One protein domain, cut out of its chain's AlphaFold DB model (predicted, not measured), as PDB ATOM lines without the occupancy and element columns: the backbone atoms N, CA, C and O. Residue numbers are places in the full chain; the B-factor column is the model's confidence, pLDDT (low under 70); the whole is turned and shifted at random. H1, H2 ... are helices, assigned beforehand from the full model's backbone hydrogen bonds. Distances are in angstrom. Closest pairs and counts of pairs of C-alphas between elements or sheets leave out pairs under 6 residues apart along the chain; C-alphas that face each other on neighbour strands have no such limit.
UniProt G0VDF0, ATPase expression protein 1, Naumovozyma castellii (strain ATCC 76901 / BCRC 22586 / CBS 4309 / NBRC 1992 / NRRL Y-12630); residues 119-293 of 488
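Overview. This is residues 119 to 293 of the 488 residues of the protein "ATPase expression protein 1" of Naumovozyma castellii (strain ATCC 76901 / BCRC 22586 / CBS 4309 / NBRC 1992 / NRRL Y-12630) (UniProt G0VDF0). Look first at a middle bundle of four helices, H4, H5, H6 and the longest, H7, running up and down, each against the one before; the helical hairpin H2-H3 packs crosswise on one side and the hairpin H8-H9 on the other, H8 against H6. H1 and residues 130 to 142 run along the outside, from H8 to H2. The printed part has 175 residues with nine named helices, H1 to H9 in chain order, and no named strand: all helix. It is compact, with a radius of gyration of the C-alphas of 15.8 A and spans of 45 by 32 by 30 A.

Along the chain. Find C-alpha 235 at (160.127, 192.842, 150.021); from there H7 runs 25.8 A to residue 252. Before it come H6, residues 212 to 228, 24.5 A, H5, 191 to 207, 25.0 A, and H4, 175 to 184. H3 is 155 to 169, 22.1 A, H2 143 to 151, and H1 122 to 129, from C-alpha 122 at (161.650, 217.666, 156.594). H8 is 263 to 275, and H9, 279 to 291, ends at (177.715, 211.936, 163.551).

Arrangement. H7 touches the hub H5, C-alphas 202 and 244 being closest at 5.4 A, at a shallow tilt of 16 degrees, the same way. H4 touches H6, closest C-alphas 183 and 221, 6.1 A. H3 touches H5 with residues 155 to 160 alone, closest C-alphas 160 and 200, 5.6 A, at a steep tilt of 57 degrees. H2 and H3 form a hairpin, closest C-alphas 146 and 162, 6.4 A. H8 touches H6, closest C-alphas 265 and 220, 5.0 A, and forms a hairpin with H9, closest C-alphas 270 and 282, 5.4 A. H1 only just touches H8, with 3 pairs of C-alphas within 8 A, closest 125 and 264, 6.4 A. Every O i to N i+4 pair is within hydrogen-bond range in H1, H2, H4, H7, H8 and H9; H3 has 10 of 11, H5 and H6 11 of 13 each.

Size, cuts and confidence. The C-alphas of Pro 141 and Ala 291, the two farthest apart, are 45.4 A apart. The printed part has no cut, and the link from H1 to H2 is long, 13 residues. Mean pLDDT of the printed part is 90.4; residue 154 is under 70.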
ATOM      1  N   ARG A 119     167.902 219.732 164.889       89.62
ATOM      2  CA  ARG A 119     166.861 218.774 164.510       89.62
ATOM      3  C   ARG A 119     166.576 218.878 163.011       89.62
ATOM      4  O   ARG A 119     166.550 219.983 162.476       89.62
ATOM      5  N   ILE A 120     166.400 217.735 162.354       91.62
ATOM      6  CA  ILE A 120     165.978 217.690 160.950       91.62
ATOM      7  C   ILE A 120     164.546 218.224 160.857       91.62
ATOM      8  O   ILE A 120     163.686 217.827 161.643       91.62
ATOM      9  N   ASN A 121     164.307 219.132 159.916       91.50
ATOM     10  CA  ASN A 121     162.985 219.643 159.581       91.50
ATOM     11  C   ASN A 121     162.699 219.251 158.137       91.50
ATOM     12  O   ASN A 121     163.205 219.894 157.219       91.50
ATOM     13  N   LYS A 122     161.891 218.204 157.934       91.31
ATOM     14  CA  LYS A 122     161.650 217.666 156.594       91.31
ATOM     15  C   LYS A 122     161.162 218.709 155.600       91.31
ATOM     16  O   LYS A 122     161.686 218.760 154.498       91.31
ATOM     17  N   GLU A 123     160.212 219.553 155.979       88.88
ATOM     18  CA  GLU A 123     159.632 220.531 155.057       88.88
ATOM     19  C   GLU A 123     160.672 221.554 154.580       88.88
ATOM     20  O   GLU A 123     160.813 221.787 153.378       88.88
ATOM     21  N   ALA A 124     161.427 222.139 155.515       89.06
ATOM     22  CA  ALA A 124     162.455 223.125 155.194       89.06
ATOM     23  C   ALA A 124     163.654 222.482 154.477       89.06
ATOM     24  O   ALA A 124     164.055 222.938 153.408       89.06
ATOM     25  N   ASP A 125     164.174 221.377 155.017       91.25
ATOM     26  CA  ASP A 125     165.376 220.718 154.503       91.25
ATOM     27  C   ASP A 125     165.142 220.098 153.110       91.25
ATOM     28  O   ASP A 125     166.051 220.096 152.279       91.25
ATOM     29  N   VAL A 126     163.934 219.589 152.815       92.38
ATOM     30  CA  VAL A 126     163.579 219.091 151.472       92.38
ATOM     31  C   VAL A 126     163.533 220.236 150.468       92.38
ATOM     32  O   VAL A 126     164.068 220.093 149.368       92.38
ATOM     33  N   LYS A 127     162.913 221.364 150.831       88.56
ATOM     34  CA  LYS A 127     162.802 222.537 149.956       88.56
ATOM     35  C   LYS A 127     164.171 223.130 149.619       88.56
ATOM     36  O   LYS A 127     164.384 223.534 148.479       88.56
ATOM     37  N   ASP A 128     165.080 223.161 150.587       89.31
ATOM     38  CA  ASP A 128     166.431 223.695 150.399       89.31
ATOM     39  C   ASP A 128     167.315 222.754 149.565       89.31
ATOM     40  O   ASP A 128     168.179 223.211 148.814       89.31
ATOM     41  N   PHE A 129     167.103 221.438 149.672       90.56
ATOM     42  CA  PHE A 129     167.942 220.443 149.006       90.56
ATOM     43  C   PHE A 129     167.462 220.060 147.598       90.56
ATOM     44  O   PHE A 129     168.280 219.865 146.696       90.56
ATOM     45  N   LEU A 130     166.149 219.941 147.376       89.31
ATOM     46  CA  LEU A 130     165.602 219.520 146.087       89.31
ATOM     47  C   LEU A 130     165.327 220.702 145.168       89.31
ATOM     48  O   LEU A 130     164.518 221.580 145.459       89.31
ATOM     49  N   LYS A 131     165.903 220.643 143.968       81.69
ATOM     50  CA  LYS A 131     165.522 221.545 142.883       81.69
ATOM     51  C   LYS A 131     164.157 221.138 142.297       81.69
ATOM     52  O   LYS A 131     163.839 219.940 142.245       81.69
ATOM     53  N   PRO A 132     163.332 222.106 141.863       78.06
ATOM     54  CA  PRO A 132     162.138 221.820 141.077       78.06
ATOM     55  C   PRO A 132     162.528 221.230 139.716       78.06
ATOM     56  O   PRO A 132     163.500 221.668 139.104       78.06
ATOM     57  N   CYS A 133     161.763 220.240 139.250       80.38
ATOM     58  CA  CYS A 133     161.884 219.737 137.885       80.38
ATOM     59  C   CYS A 133     160.964 220.563 136.978       80.38
ATOM     60  O   CYS A 133     159.803 220.786 137.316       80.38
ATOM     61  N   PHE A 134     161.486 221.031 135.843       80.75
ATOM     62  CA  PHE A 134     160.743 221.870 134.893       80.75
ATOM     63  C   PHE A 134     160.259 221.107 133.652       80.75
ATOM     64  O   PHE A 134     159.600 221.689 132.786       80.75
ATOM     65  N   LEU A 135     160.563 219.808 133.564       84.81
ATOM     66  CA  LEU A 135     160.077 218.963 132.480       84.81
ATOM     67  C   LEU A 135     158.559 218.852 132.526       84.81
ATOM     68  O   LEU A 135     157.955 218.669 133.581       84.81
ATOM     69  N   ASN A 136     157.944 218.951 131.353       82.88
ATOM     70  CA  ASN A 136     156.508 218.807 131.195       82.88
ATOM     71  C   ASN A 136     156.167 218.192 129.830       82.88
ATOM     72  O   ASN A 136     156.944 218.265 128.874       82.88
ATOM     73  N   GLU A 137     154.976 217.604 129.734       82.81
ATOM     74  CA  GLU A 137     154.520 216.914 128.519       82.81
ATOM     75  C   GLU A 137     154.213 217.845 127.346       82.81
ATOM     76  O   GLU A 137     154.091 217.373 126.219       82.81
ATOM     77  N   LEU A 138     154.045 219.150 127.596       80.50
ATOM     78  CA  LEU A 138     153.852 220.119 126.517       80.50
ATOM     79  C   LEU A 138     155.160 220.302 125.745       80.50
ATOM     80  O   LEU A 138     155.134 220.383 124.522       80.50
ATOM     81  N   SER A 139     156.291 220.330 126.457       79.94
ATOM     82  CA  SER A 139     157.631 220.381 125.865       79.94
ATOM     83  C   SER A 139     158.141 219.030 125.354       79.94
ATOM     84  O   SER A 139     158.927 219.021 124.416       79.94
ATOM     85  N   HIS A 140     157.697 217.911 125.940       83.62
ATOM     86  CA  HIS A 140     158.170 216.560 125.601       83.62
ATOM     87  C   HIS A 140     157.001 215.556 125.544       83.62
ATOM     88  O   HIS A 140     156.692 214.893 126.545       83.62
ATOM     89  N   PRO A 141     156.289 215.449 124.406       83.69
ATOM     90  CA  PRO A 141     155.132 214.562 124.253       83.69
ATOM     91  C   PRO A 141     155.450 213.070 124.440       83.69
ATOM     92  O   PRO A 141     154.568 212.299 124.828       83.69
ATOM     93  N   GLU A 142     156.700 212.663 124.209       83.88
ATOM     94  CA  GLU A 142     157.209 211.290 124.327       83.88
ATOM     95  C   GLU A 142     157.067 210.750 125.761       83.88
ATOM     96  O   GLU A 142     156.908 209.544 125.980       83.88
ATOM     97  N   LEU A 143     157.006 211.650 126.751       85.25
ATOM     98  CA  LEU A 143     156.737 211.314 128.149       85.25
ATOM     99  C   LEU A 143     155.409 210.562 128.320       85.25
ATOM    100  O   LEU A 143     155.316 209.665 129.160       85.25
ATOM    101  N   LYS A 144     154.395 210.832 127.483       84.50
ATOM    102  CA  LYS A 144     153.110 210.113 127.534       84.50
ATOM    103  C   LYS A 144     153.274 208.623 127.250       84.50
ATOM    104  O   LYS A 144     152.644 207.797 127.909       84.50
ATOM    105  N   GLN A 145     154.133 208.271 126.295       82.12
ATOM    106  CA  GLN A 145     154.402 206.879 125.934       82.12
ATOM    107  C   GLN A 145     155.174 206.148 127.040       82.12
ATOM    108  O   GLN A 145     154.918 204.969 127.312       82.12
ATOM    109  N   LEU A 146     156.060 206.861 127.739       85.94
ATOM    110  CA  LEU A 146     156.771 206.338 128.904       85.94
ATOM    111  C   LEU A 146     155.804 205.980 130.046       85.94
ATOM    112  O   LEU A 146     155.910 204.893 130.616       85.94
ATOM    113  N   PHE A 147     154.797 206.817 130.325       84.81
ATOM    114  CA  PHE A 147     153.760 206.484 131.312       84.81
ATOM    115  C   PHE A 147     152.906 205.287 130.912       84.81
ATOM    116  O   PHE A 147     152.557 204.482 131.775       84.81
ATOM    117  N   THR A 148     152.565 205.148 129.631       83.44
ATOM    118  CA  THR A 148     151.839 203.966 129.143       83.44
ATOM    119  C   THR A 148     152.645 202.697 129.414       83.44
ATOM    120  O   THR A 148     152.120 201.756 130.003       83.44
ATOM    121  N   THR A 149     153.948 202.725 129.122       82.44
ATOM    122  CA  THR A 149     154.869 201.606 129.384       82.44
ATOM    123  C   THR A 149     154.929 201.242 130.874       82.44
ATOM    124  O   THR A 149     154.890 200.064 131.230       82.44
ATOM    125  N   LEU A 150     154.976 202.248 131.757       83.00
ATOM    126  CA  LEU A 150     154.988 202.066 133.215       83.00
ATOM    127  C   LEU A 150     153.659 201.529 133.770       83.00
ATOM    128  O   LEU A 150     153.672 200.764 134.734       83.00
ATOM    129  N   LYS A 151     152.523 201.918 133.176       80.25
ATOM    130  CA  LYS A 151     151.183 201.435 133.556       80.25
ATOM    131  C   LYS A 151     150.944 199.987 133.155       80.25
ATOM    132  O   LYS A 151     150.258 199.264 133.870       80.25
ATOM    133  N   GLU A 152     151.478 199.598 132.007       81.69
ATOM    134  CA  GLU A 152     151.383 198.238 131.483       81.69
ATOM    135  C   GLU A 152     152.407 197.287 132.122       81.69
ATOM    136  O   GLU A 152     152.428 196.113 131.772       81.69
ATOM    137  N   GLU A 153     153.250 197.786 133.040       74.56
ATOM    138  CA  GLU A 153     154.243 197.005 133.794       74.56
ATOM    139  C   GLU A 153     155.149 196.162 132.874       74.56
ATOM    140  O   GLU A 153     155.581 195.060 133.217       74.56
ATOM    141  N   ARG A 154     155.448 196.690 131.677       68.31
ATOM    142  CA  ARG A 154     156.224 196.008 130.633       68.31
ATOM    143  C   ARG A 154     157.704 195.937 131.010       68.31
ATOM    144  O   ARG A 154     158.510 196.626 130.410       68.31
ATOM    145  N   GLY A 155     158.073 195.108 131.983       81.38
ATOM    146  CA  GLY A 155     159.463 194.776 132.322       81.38
ATOM    147  C   GLY A 155     160.383 195.970 132.621       81.38
ATOM    148  O   GLY A 155     159.995 197.135 132.597       81.38
ATOM    149  N   ILE A 156     161.646 195.690 132.930       87.62
ATOM    150  CA  ILE A 156     162.649 196.742 133.160       87.62
ATOM    151  C   ILE A 156     163.275 197.208 131.840       87.62
ATOM    152  O   ILE A 156     163.592 198.385 131.673       87.62
ATOM    153  N   GLU A 157     163.410 196.290 130.885       87.81
ATOM    154  CA  GLU A 157     164.095 196.474 129.609       87.81
ATOM    155  C   GLU A 157     163.404 197.538 128.755       87.81
ATOM    156  O   GLU A 157     164.076 198.380 128.161       87.81
ATOM    157  N   TYR A 158     162.068 197.558 128.742       85.81
ATOM    158  CA  TYR A 158     161.310 198.553 127.984       85.81
ATOM    159  C   TYR A 158     161.398 199.939 128.614       85.81
ATOM    160  O   TYR A 158     161.528 200.920 127.893       85.81
ATOM    161  N   ILE A 159     161.369 200.046 129.946       87.06
ATOM    162  CA  ILE A 159     161.518 201.339 130.631       87.06
ATOM    163  C   ILE A 159     162.920 201.896 130.388       87.06
ATOM    164  O   ILE A 159     163.071 203.063 130.035       87.06
ATOM    165  N   TYR A 160     163.939 201.046 130.521       87.88
ATOM    166  CA  TYR A 160     165.324 201.393 130.224       87.88
ATOM    167  C   TYR A 160     165.496 201.870 128.771       87.88
ATOM    168  O   TYR A 160     166.090 202.922 128.536       87.88
ATOM    169  N   ALA A 161     164.943 201.141 127.796       88.56
ATOM    170  CA  ALA A 161     165.005 201.517 126.386       88.56
ATOM    171  C   ALA A 161     164.253 202.827 126.095       88.56
ATOM    172  O   ALA A 161     164.797 203.709 125.436       88.56
ATOM    173  N   SER A 162     163.041 202.992 126.633       89.19
ATOM    174  CA  SER A 162     162.231 204.199 126.440       89.19
ATOM    175  C   SER A 162     162.915 205.450 126.988       89.19
ATOM    176  O   SER A 162     162.928 206.475 126.314       89.19
ATOM    177  N   ILE A 163     163.529 205.374 128.173       90.44
ATOM    178  CA  ILE A 163     164.285 206.500 128.744       90.44
ATOM    179  C   ILE A 163     165.480 206.857 127.851       90.44
ATOM    180  O   ILE A 163     165.680 208.031 127.553       90.44
ATOM    181  N   ASN A 164     166.239 205.862 127.377       90.50
ATOM    182  CA  ASN A 164     167.370 206.110 126.479       90.50
ATOM    183  C   ASN A 164     166.943 206.768 125.166       90.50
ATOM    184  O   ASN A 164     167.587 207.718 124.735       90.50
ATOM    185  N   ASN A 165     165.851 206.304 124.558       89.19
ATOM    186  CA  ASN A 165     165.349 206.879 123.313       89.19
ATOM    187  C   ASN A 165     164.964 208.354 123.498       89.19
ATOM    188  O   ASN A 165     165.401 209.193 122.717       89.19
ATOM    189  N   ILE A 166     164.250 208.689 124.579       89.50
ATOM    190  CA  ILE A 166     163.842 210.073 124.862       89.50
ATOM    191  C   ILE A 166     165.063 210.985 125.041       89.50
ATOM    192  O   ILE A 166     165.084 212.087 124.494       89.50
ATOM    193  N   VAL A 167     166.093 210.537 125.767       89.75
ATOM    194  CA  VAL A 167     167.332 211.316 125.952       89.75
ATOM    195  C   VAL A 167     168.096 211.490 124.635       89.75
ATOM    196  O   VAL A 167     168.581 212.581 124.349       89.75
ATOM    197  N   LEU A 168     168.183 210.447 123.804       87.81
ATOM    198  CA  LEU A 168     168.866 210.516 122.506       87.81
ATOM    199  C   LEU A 168     168.171 211.470 121.524       87.81
ATOM    200  O   LEU A 168     168.842 212.150 120.745       87.81
ATOM    201  N   GLU A 169     166.841 211.533 121.564       87.12
ATOM    202  CA  GLU A 169     166.031 212.388 120.694       87.12
ATOM    203  C   GLU A 169     166.014 213.859 121.152       87.12
ATOM    204  O   GLU A 169     165.845 214.761 120.328       87.12
ATOM    205  N   ASN A 170     166.258 214.131 122.441       84.06
ATOM    206  CA  ASN A 170     166.167 215.466 123.036       84.06
ATOM    207  C   ASN A 170     167.534 215.982 123.514       84.06
ATOM    208  O   ASN A 170     167.993 215.692 124.617       84.06
ATOM    209  N   LYS A 171     168.182 216.824 122.698       80.31
ATOM    210  CA  LYS A 171     169.475 217.434 123.056       80.31
ATOM    211  C   LYS A 171     169.376 218.251 124.350       80.31
ATOM    212  O   LYS A 171     168.585 219.185 124.432       80.31
ATOM    213  N   GLY A 172     170.262 217.958 125.302       81.12
ATOM    214  CA  GLY A 172     170.373 218.684 126.573       81.12
ATOM    215  C   GLY A 172     169.465 218.163 127.690       81.12
ATOM    216  O   GLY A 172     169.480 218.733 128.775       81.12
ATOM    217  N   LEU A 173     168.704 217.098 127.433       86.94
ATOM    218  CA  LEU A 173     167.968 216.363 128.453       86.94
ATOM    219  C   LEU A 173     168.875 215.291 129.064       86.94
ATOM    220  O   LEU A 173     169.508 214.539 128.326       86.94
ATOM    221  N   PHE A 174     168.909 215.190 130.391       89.25
ATOM    222  CA  PHE A 174     169.666 214.148 131.082       89.25
ATOM    223  C   PHE A 174     168.746 213.076 131.681       89.25
ATOM    224  O   PHE A 174     167.563 213.309 131.954       89.25
ATOM    225  N   HIS A 175     169.278 211.868 131.895       91.00
ATOM    226  CA  HIS A 175     168.519 210.745 132.460       91.00
ATOM    227  C   HIS A 175     167.970 211.068 133.853       91.00
ATOM    228  O   HIS A 175     166.834 210.712 134.169       91.00
ATOM    229  N   GLU A 176     168.746 211.759 134.689       89.69
ATOM    230  CA  GLU A 176     168.326 212.194 136.019       89.69
ATOM    231  C   GLU A 176     167.131 213.147 135.981       89.69
ATOM    232  O   GLU A 176     166.278 213.056 136.863       89.69
ATOM    233  N   ASP A 177     167.011 213.999 134.961       88.81
ATOM    234  CA  ASP A 177     165.879 214.916 134.835       88.81
ATOM    235  C   ASP A 177     164.593 214.126 134.567       88.81
ATOM    236  O   ASP A 177     163.570 214.343 135.224       88.81
ATOM    237  N   LEU A 178     164.664 213.133 133.671       91.19
ATOM    238  CA  LEU A 178     163.554 212.215 133.405       91.19
ATOM    239  C   LEU A 178     163.151 211.435 134.655       91.19
ATOM    240  O   LEU A 178     161.962 211.316 134.950       91.19
ATOM    241  N   TYR A 179     164.116 210.933 135.424       92.88
ATOM    242  CA  TYR A 179     163.807 210.248 136.675       92.88
ATOM    243  C   TYR A 179     163.183 211.178 137.708       92.88
ATOM    244  O   TYR A 179     162.193 210.806 138.337       92.88
ATOM    245  N   GLN A 180     163.703 212.395 137.866       91.06
ATOM    246  CA  GLN A 180     163.106 213.385 138.758       91.06
ATOM    247  C   GLN A 180     161.666 213.701 138.357       91.06
ATOM    248  O   GLN A 180     160.807 213.793 139.234       91.06
ATOM    249  N   PHE A 181     161.398 213.828 137.056       90.38
ATOM    250  CA  PHE A 181     160.058 214.035 136.522       90.38
ATOM    251  C   PHE A 181     159.130 212.853 136.844       90.38
ATOM    252  O   PHE A 181     158.079 213.046 137.456       90.38
ATOM    253  N   LEU A 182     159.540 211.619 136.529       91.25
ATOM    254  CA  LEU A 182     158.746 210.414 136.806       91.25
ATOM    255  C   LEU A 182     158.425 210.243 138.295       91.25
ATOM    256  O   LEU A 182     157.317 209.848 138.657       91.25
ATOM    257  N   LEU A 183     159.390 210.533 139.169       91.75
ATOM    258  CA  LEU A 183     159.223 210.388 140.613       91.75
ATOM    259  C   LEU A 183     158.269 211.437 141.194       91.75
ATOM    260  O   LEU A 183     157.583 211.144 142.170       91.75
ATOM    261  N   GLN A 184     158.169 212.621 140.586       88.69
ATOM    262  CA  GLN A 184     157.230 213.674 140.995       88.69
ATOM    263  C   GLN A 184     155.805 213.443 140.475       88.69
ATOM    264  O   GLN A 184     154.847 213.934 141.070       88.69
ATOM    265  N   ASP A 185     155.642 212.676 139.398       87.06
ATOM    266  CA  ASP A 185     154.356 212.542 138.720       87.06
ATOM    267  C   ASP A 185     153.355 211.651 139.478       87.06
ATOM    268  O   ASP A 185     153.604 210.475 139.764       87.06
ATOM    269  N   SER A 186     152.174 212.202 139.762       84.19
ATOM    270  CA  SER A 186     151.106 211.541 140.522       84.19
ATOM    271  C   SER A 186     150.510 210.309 139.834       84.19
ATOM    272  O   SER A 186     149.861 209.496 140.493       84.19
ATOM    273  N   ARG A 187     150.740 210.118 138.528       86.12
ATOM    274  CA  ARG A 187     150.267 208.937 137.787       86.12
ATOM    275  C   ARG A 187     151.023 207.665 138.145       86.12
ATOM    276  O   ARG A 187     150.513 206.579 137.874       86.12
ATOM    277  N   ILE A 188     152.203 207.773 138.752       87.69
ATOM    278  CA  ILE A 188     152.913 206.626 139.320       87.69
ATOM    279  C   ILE A 188     152.272 206.308 140.673       87.69
ATOM    280  O   ILE A 188     152.743 206.733 141.722       87.69
ATOM    281  N   ASN A 189     151.158 205.582 140.643       87.19
ATOM    282  CA  ASN A 189     150.318 205.282 141.808       87.19
ATOM    283  C   ASN A 189     150.391 203.812 142.258       87.19
ATOM    284  O   ASN A 189     149.555 203.367 143.042       87.19
ATOM    285  N   LYS A 190     151.387 203.068 141.769       91.12
ATOM    286  CA  LYS A 190     151.662 201.674 142.126       91.12
ATOM    287  C   LYS A 190     153.107 201.512 142.588       91.12
ATOM    288  O   LYS A 190     154.017 202.116 142.009       91.12
ATOM    289  N   ILE A 191     153.321 200.660 143.589       92.19
ATOM    290  CA  ILE A 191     154.659 200.376 144.124       92.19
ATOM    291  C   ILE A 191     155.511 199.590 143.121       92.19
ATOM    292  O   ILE A 191     156.724 199.769 143.067       92.19
ATOM    293  N   GLU A 192     154.883 198.784 142.271       92.00
ATOM    294  CA  GLU A 192     155.512 198.012 141.200       92.00
ATOM    295  C   GLU A 192     156.123 198.948 140.150       92.00
ATOM    296  O   GLU A 192     157.299 198.815 139.807       92.00
ATOM    297  N   SER A 193     155.374 199.967 139.712       92.12
ATOM    298  CA  SER A 193     155.880 200.989 138.788       92.12
ATOM    299  C   SER A 193     157.060 201.758 139.391       92.12
ATOM    300  O   SER A 193     158.060 201.982 138.712       92.12
ATOM    301  N   LEU A 194     156.988 202.113 140.680       93.75
ATOM    302  CA  LEU A 194     158.110 202.749 141.374       93.75
ATOM    303  C   LEU A 194     159.323 201.811 141.477       93.75
ATOM    304  O   LEU A 194     160.452 202.232 141.242       93.75
ATOM    305  N   THR A 195     159.096 200.529 141.764       94.56
ATOM    306  CA  THR A 195     160.144 199.502 141.830       94.56
ATOM    307  C   THR A 195     160.854 199.360 140.484       94.56
ATOM    308  O   THR A 195     162.084 199.297 140.437       94.56
ATOM    309  N   LEU A 196     160.110 199.373 139.376       94.06
ATOM    310  CA  LEU A 196     160.680 199.359 138.031       94.06
ATOM    311  C   LEU A 196     161.529 200.608 137.747       94.06
ATOM    312  O   LEU A 196     162.609 200.483 137.166       94.06
ATOM    313  N   ILE A 197     161.102 201.789 138.208       94.62
ATOM    314  CA  ILE A 197     161.899 203.023 138.117       94.62
ATOM    315  C   ILE A 197     163.215 202.872 138.895       94.62
ATOM    316  O   ILE A 197     164.276 203.136 138.335       94.62
ATOM    317  N   VAL A 198     163.179 202.384 140.142       95.56
ATOM    318  CA  VAL A 198     164.391 202.145 140.954       95.56
ATOM    319  C   VAL A 198     165.346 201.175 140.264       95.56
ATOM    320  O   VAL A 198     166.547 201.433 140.179       95.56
ATOM    321  N   LYS A 199     164.823 200.069 139.723       94.88
ATOM    322  CA  LYS A 199     165.633 199.106 138.972       94.88
ATOM    323  C   LYS A 199     166.238 199.744 137.714       94.88
ATOM    324  O   LYS A 199     167.403 199.502 137.415       94.88
ATOM    325  N   SER A 200     165.485 200.581 137.003       94.44
ATOM    326  CA  SER A 200     165.969 201.305 135.823       94.44
ATOM    327  C   SER A 200     167.099 202.287 136.175       94.44
ATOM    328  O   SER A 200     168.130 202.280 135.502       94.44
ATOM    329  N   ILE A 201     166.968 203.043 137.276       95.19
ATOM    330  CA  ILE A 201     168.041 203.904 137.810       95.19
ATOM    331  C   ILE A 201     169.294 203.070 138.085       95.19
ATOM    332  O   ILE A 201     170.390 203.453 137.682       95.19
ATOM    333  N   ASN A 202     169.137 201.897 138.707       94.62
ATOM    334  CA  ASN A 202     170.252 200.992 138.975       94.62
ATOM    335  C   ASN A 202     170.982 200.547 137.697       94.62
ATOM    336  O   ASN A 202     172.203 200.423 137.694       94.62
ATOM    337  N   HIS A 203     170.254 200.313 136.603       92.56
ATOM    338  CA  HIS A 203     170.869 199.991 135.314       92.56
ATOM    339  C   HIS A 203     171.632 201.184 134.718       92.56
ATOM    340  O   HIS A 203     172.756 201.004 134.250       92.56
ATOM    341  N   HIS A 204     171.074 202.398 134.771       92.88
ATOM    342  CA  HIS A 204     171.755 203.600 134.266       92.88
ATOM    343  C   HIS A 204     172.910 204.088 135.147       92.88
ATOM    344  O   HIS A 204     173.768 204.826 134.665       92.88
ATOM    345  N   LEU A 205     172.987 203.653 136.406       91.38
ATOM    346  CA  LEU A 205     174.091 203.984 137.307       91.38
ATOM    347  C   LEU A 205     175.459 203.532 136.769       91.38
ATOM    348  O   LEU A 205     176.470 204.198 136.982       91.38
ATOM    349  N   HIS A 206     175.514 202.403 136.061       81.94
ATOM    350  CA  HIS A 206     176.774 201.893 135.517       81.94
ATOM    351  C   HIS A 206     177.139 202.489 134.155       81.94
ATOM    352  O   HIS A 206     178.313 202.445 133.780       81.94
ATOM    353  N   SER A 207     176.165 203.031 133.422       81.31
ATOM    354  CA  SER A 207     176.357 203.503 132.049       81.31
ATOM    355  C   SER A 207     176.402 205.021 131.923       81.31
ATOM    356  O   SER A 207     177.257 205.518 131.195       81.31
ATOM    357  N   VAL A 208     175.523 205.750 132.616       85.06
ATOM    358  CA  VAL A 208     175.313 207.186 132.367       85.06
ATOM    359  C   VAL A 208     175.424 208.046 133.622       85.06
ATOM    360  O   VAL A 208     176.024 209.112 133.554       85.06
ATOM    361  N   ILE A 209     174.913 207.602 134.776       84.44
ATOM    362  CA  ILE A 209     174.970 208.425 135.995       84.44
ATOM    363  C   ILE A 209     176.353 208.286 136.645       84.44
ATOM    364  O   ILE A 209     176.701 207.240 137.192       84.44
ATOM    365  N   ASP A 210     177.154 209.346 136.599       82.62
ATOM    366  CA  ASP A 210     178.579 209.330 136.953       82.62
ATOM    367  C   ASP A 210     178.948 210.195 138.170       82.62
ATOM    368  O   ASP A 210     180.108 210.212 138.592       82.62
ATOM    369  N   HIS A 211     177.966 210.845 138.800       85.38
ATOM    370  CA  HIS A 211     178.173 211.685 139.977       85.38
ATOM    371  C   HIS A 211     177.210 211.358 141.124       85.38
ATOM    372  O   HIS A 211     175.990 211.354 140.969       85.38
ATOM    373  N   LEU A 212     177.764 211.179 142.331       85.06
ATOM    374  CA  LEU A 212     176.991 210.914 143.553       85.06
ATOM    375  C   LEU A 212     175.976 212.031 143.866       85.06
ATOM    376  O   LEU A 212     174.881 211.753 144.351       85.06
ATOM    377  N   ASN A 213     176.314 213.278 143.523       87.19
ATOM    378  CA  ASN A 213     175.456 214.450 143.724       87.19
ATOM    379  C   ASN A 213     174.137 214.387 142.931       87.19
ATOM    380  O   ASN A 213     173.203 215.103 143.275       87.19
ATOM    381  N   LEU A 214     174.055 213.558 141.885       88.94
ATOM    382  CA  LEU A 214     172.825 213.340 141.114       88.94
ATOM    383  C   LEU A 214     171.958 212.240 141.740       88.94
ATOM    384  O   LEU A 214     170.733 212.299 141.700       88.94
ATOM    385  N   ILE A 215     172.598 211.252 142.366       92.25
ATOM    386  CA  ILE A 215     171.934 210.090 142.964       92.25
ATOM    387  C   ILE A 215     171.217 210.440 144.264       92.25
ATOM    388  O   ILE A 215     170.117 209.951 144.507       92.25
ATOM    389  N   ASP A 216     171.816 211.280 145.102       93.19
ATOM    390  CA  ASP A 216     171.255 211.623 146.409       93.19
ATOM    391  C   ASP A 216     169.874 212.327 146.306       93.19
ATOM    392  O   ASP A 216     168.908 211.839 146.903       93.19
ATOM    393  N   PRO A 217     169.684 213.357 145.451       93.69
ATOM    394  CA  PRO A 217     168.357 213.912 145.171       93.69
ATOM    395  C   PRO A 217     167.362 212.895 144.597       93.69
ATOM    396  O   PRO A 217     166.178 212.943 144.936       93.69
ATOM    397  N   LEU A 218     167.814 211.967 143.743       94.31
ATOM    398  CA  LEU A 218     166.957 210.913 143.192       94.31
ATOM    399  C   LEU A 218     166.479 209.955 144.285       94.31
ATOM    400  O   LEU A 218     165.287 209.664 144.355       94.31
ATOM    401  N   LEU A 219     167.374 209.513 145.171       96.06
ATOM    402  CA  LEU A 219     167.023 208.683 146.324       96.06
ATOM    403  C   LEU A 219     166.004 209.380 147.217       96.06
ATOM    404  O   LEU A 219     164.994 208.775 147.575       96.06
ATOM    405  N   LEU A 220     166.218 210.660 147.524       95.81
ATOM    406  CA  LEU A 220     165.258 211.428 148.304       95.81
ATOM    407  C   LEU A 220     163.893 211.511 147.608       95.81
ATOM    408  O   LEU A 220     162.873 211.289 148.254       95.81
ATOM    409  N   ARG A 221     163.853 211.765 146.294       94.62
ATOM    410  CA  ARG A 221     162.604 211.790 145.514       94.62
ATOM    411  C   ARG A 221     161.887 210.438 145.518       94.62
ATOM    412  O   ARG A 221     160.667 210.425 145.650       94.62
ATOM    413  N   ILE A 222     162.612 209.317 145.434       95.94
ATOM    414  CA  ILE A 222     162.025 207.974 145.582       95.94
ATOM    415  C   ILE A 222     161.372 207.854 146.962       95.94
ATOM    416  O   ILE A 222     160.219 207.444 147.055       95.94
ATOM    417  N   MET A 223     162.080 208.231 148.031       96.44
ATOM    418  CA  MET A 223     161.547 208.099 149.388       96.44
ATOM    419  C   MET A 223     160.345 209.017 149.643       96.44
ATOM    420  O   MET A 223     159.377 208.588 150.269       96.44
ATOM    421  N   ILE A 224     160.372 210.250 149.132       94.75
ATOM    422  CA  ILE A 224     159.229 211.172 149.186       94.75
ATOM    423  C   ILE A 224     158.030 210.561 148.460       94.75
ATOM    424  O   ILE A 224     156.947 210.515 149.032       94.75
ATOM    425  N   ALA A 225     158.224 210.013 147.256       94.31
ATOM    426  CA  ALA A 225     157.146 209.376 146.504       94.31
ATOM    427  C   ALA A 225     156.516 208.196 147.267       94.31
ATOM    428  O   ALA A 225     155.299 208.035 147.232       94.31
ATOM    429  N   ILE A 226     157.317 207.399 147.987       94.69
ATOM    430  CA  ILE A 226     156.813 206.325 148.860       94.69
ATOM    431  C   ILE A 226     155.933 206.891 149.977       94.69
ATOM    432  O   ILE A 226     154.837 206.378 150.202       94.69
ATOM    433  N   GLN A 227     156.405 207.933 150.667       92.62
ATOM    434  CA  GLN A 227     155.705 208.510 151.817       92.62
ATOM    435  C   GLN A 227     154.434 209.264 151.409       92.62
ATOM    436  O   GLN A 227     153.369 208.985 151.948       92.62
ATOM    437  N   GLU A 228     154.506 210.172 150.432       92.19
ATOM    438  CA  GLU A 228     153.358 210.985 149.997       92.19
ATOM    439  C   GLU A 228     152.221 210.132 149.425       92.19
ATOM    440  O   GLU A 228     151.044 210.458 149.590       92.19
ATOM    441  N   ARG A 229     152.562 209.015 148.770       92.12
ATOM    442  CA  ARG A 229     151.585 208.094 148.169       92.12
ATOM    443  C   ARG A 229     151.196 206.942 149.094       92.12
ATOM    444  O   ARG A 229     150.370 206.123 148.704       92.12
ATOM    445  N   ASN A 230     151.756 206.889 150.305       91.44
ATOM    446  CA  ASN A 230     151.530 205.832 151.293       91.44
ATOM    447  C   ASN A 230     151.691 204.418 150.708       91.44
ATOM    448  O   ASN A 230     150.859 203.538 150.941       91.44
ATOM    449  N   PHE A 231     152.742 204.194 149.916       93.50
ATOM    450  CA  PHE A 231     152.958 202.871 149.337       93.50
ATOM    451  C   PHE A 231     153.301 201.832 150.410       93.50
ATOM    452  O   PHE A 231     154.117 202.113 151.292       93.50
ATOM    453  N   PRO A 232     152.745 200.607 150.324       92.06
ATOM    454  CA  PRO A 232     153.157 199.528 151.206       92.06
ATOM    455  C   PRO A 232     154.614 199.153 150.915       92.06
ATOM    456  O   PRO A 232     155.006 198.971 149.761       92.06
ATOM    457  N   ILE A 233     155.421 199.006 151.965       92.88
ATOM    458  CA  ILE A 233     156.820 198.604 151.819       92.88
ATOM    459  C   ILE A 233     156.883 197.101 151.545       92.88
ATOM    460  O   ILE A 233     156.691 196.279 152.439       92.88
ATOM    461  N   THR A 234     157.131 196.738 150.287       94.69
ATOM    462  CA  THR A 234     157.233 195.340 149.851       94.69
ATOM    463  C   THR A 234     158.666 194.815 149.956       94.69
ATOM    464  O   THR A 234     159.649 195.569 149.931       94.69
ATOM    465  N   GLU A 235     158.812 193.490 150.038       94.81
ATOM    466  CA  GLU A 235     160.127 192.842 150.021       94.81
ATOM    467  C   GLU A 235     160.878 193.129 148.711       94.81
ATOM    468  O   GLU A 235     162.088 193.353 148.725       94.81
ATOM    469  N   GLU A 236     160.169 193.174 147.580       95.25
ATOM    470  CA  GLU A 236     160.766 193.456 146.274       95.25
ATOM    471  C   GLU A 236     161.309 194.884 146.176       95.25
ATOM    472  O   GLU A 236     162.439 195.079 145.716       95.25
ATOM    473  N   MET A 237     160.551 195.876 146.653       95.56
ATOM    474  CA  MET A 237     161.018 197.261 146.699       95.56
ATOM    475  C   MET A 237     162.241 197.385 147.613       95.56
ATOM    476  O   MET A 237     163.243 197.995 147.241       95.56
ATOM    477  N   THR A 238     162.205 196.727 148.775       96.50
ATOM    478  CA  THR A 238     163.332 196.691 149.717       96.50
ATOM    479  C   THR A 238     164.581 196.081 149.078       96.50
ATOM    480  O   THR A 238     165.659 196.665 149.165       96.50
ATOM    481  N   LYS A 239     164.456 194.937 148.389       96.81
ATOM    482  CA  LYS A 239     165.567 194.300 147.658       96.81
ATOM    483  C   LYS A 239     166.109 195.198 146.549       96.81
ATOM    484  O   LYS A 239     167.321 195.304 146.391       96.81
ATOM    485  N   SER A 240     165.224 195.851 145.802       96.31
ATOM    486  CA  SER A 240     165.605 196.740 144.700       96.31
ATOM    487  C   SER A 240     166.358 197.970 145.204       96.31
ATOM    488  O   SER A 240     167.377 198.337 144.625       96.31
ATOM    489  N   LEU A 241     165.918 198.559 146.322       97.00
ATOM    490  CA  LEU A 241     166.614 199.673 146.959       97.00
ATOM    491  C   LEU A 241     167.973 199.248 147.530       97.00
ATOM    492  O   LEU A 241     168.959 199.943 147.309       97.00
ATOM    493  N   MET A 242     168.058 198.103 148.215       96.31
ATOM    494  CA  MET A 242     169.337 197.591 148.729       96.31
ATOM    495  C   MET A 242     170.339 197.342 147.597       96.31
ATOM    496  O   MET A 242     171.480 197.786 147.692       96.31
ATOM    497  N   LYS A 243     169.892 196.742 146.486       96.50
ATOM    498  CA  LYS A 243     170.719 196.555 145.289       96.50
ATOM    499  C   LYS A 243     171.188 197.887 144.695       96.50
ATOM    500  O   LYS A 243     172.331 197.982 144.253       96.50
ATOM    501  N   LEU A 244     170.336 198.916 144.703       96.19
ATOM    502  CA  LEU A 244     170.729 200.263 144.283       96.19
ATOM    503  C   LEU A 244     171.828 200.834 145.188       96.19
ATOM    504  O   LEU A 244     172.836 201.323 144.687       96.19
ATOM    505  N   LEU A 245     171.684 200.722 146.509       96.19
ATOM    506  CA  LEU A 245     172.695 201.186 147.466       96.19
ATOM    507  C   LEU A 245     174.033 200.441 147.322       96.19
ATOM    508  O   LEU A 245     175.090 201.069 147.391       96.19
ATOM    509  N   GLU A 246     173.996 199.126 147.098       95.38
ATOM    510  CA  GLU A 246     175.174 198.303 146.798       95.38
ATOM    511  C   GLU A 246     175.849 198.749 145.499       95.38
ATOM    512  O   GLU A 246     177.051 199.012 145.489       95.38
ATOM    513  N   SER A 247     175.073 198.953 144.436       95.00
ATOM    514  CA  SER A 247     175.606 199.393 143.143       95.00
ATOM    515  C   SER A 247     176.216 200.801 143.227       95.00
ATOM    516  O   SER A 247     177.223 201.076 142.579       95.00
ATOM    517  N   ILE A 248     175.677 201.690 144.075       95.00
ATOM    518  CA  ILE A 248     176.273 203.008 144.376       95.00
ATOM    519  C   ILE A 248     177.629 202.836 145.071       95.00
ATOM    520  O   ILE A 248     178.600 203.495 144.693       95.00
ATOM    521  N   ASN A 249     177.722 201.946 146.064       93.94
ATOM    522  CA  ASN A 249     178.987 201.652 146.742       93.94
ATOM    523  C   ASN A 249     180.050 201.153 145.758       93.94
ATOM    524  O   ASN A 249     181.176 201.651 145.766       93.94
ATOM    525  N   GLU A 250     179.679 200.209 144.892       93.50
ATOM    526  CA  GLU A 250     180.566 199.633 143.880       93.50
ATOM    527  C   GLU A 250     181.000 200.672 142.843       93.50
ATOM    528  O   GLU A 250     182.194 200.829 142.586       93.50
ATOM    529  N   ARG A 251     180.049 201.431 142.280       92.50
ATOM    530  CA  ARG A 251     180.311 202.417 141.224       92.50
ATOM    531  C   ARG A 251     181.246 203.531 141.683       92.50
ATOM    532  O   ARG A 251     182.137 203.916 140.932       92.50
ATOM    533  N   PHE A 252     181.046 204.046 142.894       90.88
ATOM    534  CA  PHE A 252     181.814 205.179 143.417       90.88
ATOM    535  C   PHE A 252     182.970 204.768 144.336       90.88
ATOM    536  O   PHE A 252     183.641 205.636 144.892       90.88
ATOM    537  N   ASN A 253     183.217 203.462 144.503       89.62
ATOM    538  CA  ASN A 253     184.222 202.915 145.417       89.62
ATOM    539  C   ASN A 253     184.077 203.460 146.856       89.62
ATOM    540  O   ASN A 253     185.051 203.817 147.525       89.62
ATOM    541  N   ILE A 254     182.830 203.554 147.329       90.25
ATOM    542  CA  ILE A 254     182.484 204.024 148.674       90.25
ATOM    543  C   ILE A 254     182.131 202.811 149.519       90.25
ATOM    544  O   ILE A 254     181.321 201.977 149.136       90.25
ATOM    545  N   LYS A 255     182.708 202.714 150.719       87.12
ATOM    546  CA  LYS A 255     182.462 201.563 151.595       87.12
ATOM    547  C   LYS A 255     181.009 201.467 152.077       87.12
ATOM    548  O   LYS A 255     180.507 200.366 152.277       87.12
ATOM    549  N   ASN A 256     180.377 202.610 152.340       89.06
ATOM    550  CA  ASN A 256     178.961 202.700 152.678       89.06
ATOM    551  C   ASN A 256     178.429 204.107 152.340       89.06
ATOM    552  O   ASN A 256     178.734 205.086 153.025       89.06
ATOM    553  N   CYS A 257     177.636 204.192 151.278       91.19
ATOM    554  CA  CYS A 257     177.067 205.408 150.711       91.19
ATOM    555  C   CYS A 257     176.095 206.118 151.659       91.19
ATOM    556  O   CYS A 257     175.949 207.334 151.561       91.19
ATOM    557  N   LEU A 258     175.528 205.415 152.651       91.62
ATOM    558  CA  LEU A 258     174.633 206.008 153.649       91.62
ATOM    559  C   LEU A 258     175.293 207.158 154.425       91.62
ATOM    560  O   LEU A 258     174.595 208.068 154.854       91.62
ATOM    561  N   TYR A 259     176.623 207.154 154.584       90.19
ATOM    562  CA  TYR A 259     177.359 208.260 155.221       90.19
ATOM    563  C   TYR A 259     177.567 209.473 154.321       90.19
ATOM    564  O   TYR A 259     177.930 210.531 154.815       90.19
ATOM    565  N   SER A 260     177.426 209.302 153.009       90.88
ATOM    566  CA  SER A 260     177.734 210.343 152.026       90.88
ATOM    567  C   SER A 260     176.501 211.146 151.618       90.88
ATOM    568  O   SER A 260     176.645 212.263 151.139       90.88
ATOM    569  N   PHE A 261     175.298 210.601 151.823       93.69
ATOM    570  CA  PHE A 261     174.047 211.279 151.480       93.69
ATOM    571  C   PHE A 261     173.749 212.469 152.386       93.69
ATOM    572  O   PHE A 261     174.223 212.536 153.518       93.69
ATOM    573  N   HIS A 262     172.910 213.389 151.936       94.31
ATOM    574  CA  HIS A 262     172.447 214.514 152.728       94.31
ATOM    575  C   HIS A 262     171.651 214.024 153.957       94.31
ATOM    576  O   HIS A 262     170.929 213.023 153.861       94.31
ATOM    577  N   PRO A 263     171.724 214.702 155.125       94.19
ATOM    578  CA  PRO A 263     171.010 214.276 156.331       94.19
ATOM    579  C   PRO A 263     169.507 214.051 156.127       94.19
ATOM    580  O   PRO A 263     168.945 213.128 156.713       94.19
ATOM    581  N   ILE A 264     168.870 214.842 155.257       95.94
ATOM    582  CA  ILE A 264     167.449 214.672 154.940       95.94
ATOM    583  C   ILE A 264     167.174 213.357 154.202       95.94
ATOM    584  O   ILE A 264     166.277 212.614 154.589       95.94
ATOM    585  N   THR A 265     167.996 212.991 153.217       96.75
ATOM    586  CA  THR A 265     167.898 211.702 152.525       96.75
ATOM    587  C   THR A 265     168.080 210.553 153.505       96.75
ATOM    588  O   THR A 265     167.314 209.591 153.483       96.75
ATOM    589  N   ARG A 266     169.036 210.672 154.437       97.12
ATOM    590  CA  ARG A 266     169.244 209.677 155.501       97.12
ATOM    591  C   ARG A 266     168.034 209.547 156.428       97.12
ATOM    592  O   ARG A 266     167.720 208.433 156.830       97.12
ATOM    593  N   GLN A 267     167.351 210.645 156.750       97.50
ATOM    594  CA  GLN A 267     166.118 210.627 157.545       97.50
ATOM    595  C   GLN A 267     164.983 209.894 156.817       97.50
ATOM    596  O   GLN A 267     164.317 209.048 157.406       97.50
ATOM    597  N   TYR A 268     164.791 210.162 155.528       97.75
ATOM    598  CA  TYR A 268     163.784 209.466 154.725       97.75
ATOM    599  C   TYR A 268     164.108 207.975 154.533       97.75
ATOM    600  O   TYR A 268     163.225 207.126 154.643       97.75
ATOM    601  N   LEU A 269     165.384 207.640 154.310       97.69
ATOM    602  CA  LEU A 269     165.853 206.252 154.283       97.69
ATOM    603  C   LEU A 269     165.660 205.565 155.639       97.69
ATOM    604  O   LEU A 269     165.320 204.386 155.677       97.69
ATOM    605  N   LEU A 270     165.854 206.284 156.751       97.94
ATOM    606  CA  LEU A 270     165.632 205.746 158.091       97.94
ATOM    607  C   LEU A 270     164.169 205.338 158.245       97.94
ATOM    608  O   LEU A 270     163.904 204.206 158.631       97.94
ATOM    609  N   ASP A 271     163.232 206.208 157.876       97.44
ATOM    610  CA  ASP A 271     161.802 205.895 157.940       97.44
ATOM    611  C   ASP A 271     161.440 204.680 157.078       97.44
ATOM    612  O   ASP A 271     160.696 203.804 157.521       97.44
ATOM    613  N   PHE A 272     162.005 204.590 155.868       97.50
ATOM    614  CA  PHE A 272     161.821 203.434 154.991       97.50
ATOM    615  C   PHE A 272     162.324 202.140 155.646       97.50
ATOM    616  O   PHE A 272     161.600 201.146 155.704       97.50
ATOM    617  N   PHE A 273     163.549 202.137 156.178       97.50
ATOM    618  CA  PHE A 273     164.141 200.942 156.782       97.50
ATOM    619  C   PHE A 273     163.504 200.550 158.114       97.50
ATOM    620  O   PHE A 273     163.486 199.364 158.441       97.50
ATOM    621  N   LEU A 274     162.934 201.504 158.850       97.25
ATOM    622  CA  LEU A 274     162.124 201.219 160.031       97.25
ATOM    623  C   LEU A 274     160.845 200.470 159.656       97.25
ATOM    624  O   LEU A 274     160.531 199.462 160.286       97.25
ATOM    625  N   GLN A 275     160.157 200.905 158.598       95.56
ATOM    626  CA  GLN A 275     158.969 200.220 158.080       95.56
ATOM    627  C   GLN A 275     159.301 198.853 157.463       95.56
ATOM    628  O   GLN A 275     158.544 197.903 157.638       95.56
ATOM    629  N   ALA A 276     160.455 198.727 156.800       95.25
ATOM    630  CA  ALA A 276     160.975 197.453 156.291       95.25
ATOM    631  C   ALA A 276     161.587 196.545 157.381       95.25
ATOM    632  O   ALA A 276     162.121 195.479 157.062       95.25
ATOM    633  N   GLU A 277     161.570 196.974 158.647       95.06
ATOM    634  CA  GLU A 277     162.109 196.255 159.809       95.06
ATOM    635  C   GLU A 277     163.599 195.877 159.691       95.06
ATOM    636  O   GLU A 277     164.070 194.853 160.195       95.06
ATOM    637  N   LYS A 278     164.380 196.736 159.032       94.62
ATOM    638  CA  LYS A 278     165.817 196.577 158.795       94.62
ATOM    639  C   LYS A 278     166.629 197.235 159.912       94.62
ATOM    640  O   LYS A 278     167.004 198.408 159.841       94.62
ATOM    641  N   LEU A 279     166.872 196.479 160.988       93.00
ATOM    642  CA  LEU A 279     167.499 196.993 162.213       93.00
ATOM    643  C   LEU A 279     168.929 197.523 161.992       93.00
ATOM    644  O   LEU A 279     169.281 198.575 162.532       93.00
ATOM    645  N   THR A 280     169.752 196.811 161.220       91.38
ATOM    646  CA  THR A 280     171.169 197.155 160.998       91.38
ATOM    647  C   THR A 280     171.310 198.467 160.228       91.38
ATOM    648  O   THR A 280     172.084 199.348 160.611       91.38
ATOM    649  N   GLU A 281     170.520 198.626 159.174       93.69
ATOM    650  CA  GLU A 281     170.444 199.806 158.322       93.69
ATOM    651  C   GLU A 281     169.894 200.995 159.119       93.69
ATOM    652  O   GLU A 281     170.506 202.064 159.133       93.69
ATOM    653  N   SER A 282     168.827 200.780 159.897       96.38
ATOM    654  CA  SER A 282     168.248 201.802 160.782       96.38
ATOM    655  C   SER A 282     169.258 202.299 161.823       96.38
ATOM    656  O   SER A 282     169.448 203.504 161.999       96.38
ATOM    657  N   LYS A 283     169.984 201.382 162.481       94.50
ATOM    658  CA  LYS A 283     171.058 201.728 163.426       94.50
ATOM    659  C   LYS A 283     172.170 202.521 162.737       94.50
ATOM    660  O   LYS A 283     172.665 203.507 163.292       94.50
ATOM    661  N   THR A 284     172.571 202.097 161.543       93.56
ATOM    662  CA  THR A 284     173.615 202.761 160.752       93.56
ATOM    663  C   THR A 284     173.222 204.201 160.433       93.56
ATOM    664  O   THR A 284     174.015 205.116 160.665       93.56
ATOM    665  N   LEU A 285     171.979 204.412 160.001       95.88
ATOM    666  CA  LEU A 285     171.443 205.727 159.667       95.88
ATOM    667  C   LEU A 285     171.346 206.646 160.880       95.88
ATOM    668  O   LEU A 285     171.893 207.746 160.811       95.88
ATOM    669  N   ILE A 286     170.783 206.185 162.004       95.38
ATOM    670  CA  ILE A 286     170.750 206.959 163.262       95.38
ATOM    671  C   ILE A 286     172.157 207.417 163.647       95.38
ATOM    672  O   ILE A 286     172.381 208.590 163.933       95.38
ATOM    673  N   SER A 287     173.120 206.496 163.610       91.88
ATOM    674  CA  SER A 287     174.504 206.796 163.991       91.88
ATOM    675  C   SER A 287     175.141 207.811 163.038       91.88
ATOM    676  O   SER A 287     175.875 208.688 163.485       91.88
ATOM    677  N   SER A 288     174.845 207.725 161.735       92.81
ATOM    678  CA  SER A 288     175.340 208.688 160.744       92.81
ATOM    679  C   SER A 288     174.712 210.077 160.906       92.81
ATOM    680  O   SER A 288     175.418 211.070 160.803       92.81
ATOM    681  N   ILE A 289     173.409 210.165 161.201       94.25
ATOM    682  CA  ILE A 289     172.706 211.440 161.400       94.25
ATOM    683  C   ILE A 289     173.279 212.150 162.633       94.25
ATOM    684  O   ILE A 289     173.597 213.337 162.582       94.25
ATOM    685  N   VAL A 290     173.496 211.400 163.719       91.75
ATOM    686  CA  VAL A 290     174.118 211.921 164.943       91.75
ATOM    687  C   VAL A 290     175.577 212.329 164.708       91.75
ATOM    688  O   VAL A 290     176.014 213.350 165.240       91.75
ATOM    689  N   ALA A 291     176.338 211.579 163.904       88.75
ATOM    690  CA  ALA A 291     177.715 211.936 163.551       88.75
ATOM    691  C   ALA A 291     177.798 213.277 162.797       88.75
ATOM    692  O   ALA A 291     178.704 214.068 163.059       88.75
ATOM    693  N   ASP A 292     176.799 213.577 161.966       89.00
ATOM    694  CA  ASP A 292     176.634 214.853 161.256       89.00
ATOM    695  C   ASP A 292     176.084 215.985 162.139       89.00
ATOM    696  O   ASP A 292     175.739 217.059 161.644       89.00
ATOM    697  N   LYS A 293     176.009 215.773 163.460       90.12
ATOM    698  CA  LYS A 293     175.502 216.750 164.438       90.12
ATOM    699  C   LYS A 293     174.034 217.120 164.193       90.12
ATOM    700  O   LYS A 293     173.591 218.224 164.514       90.12
TER     701      LYS A 293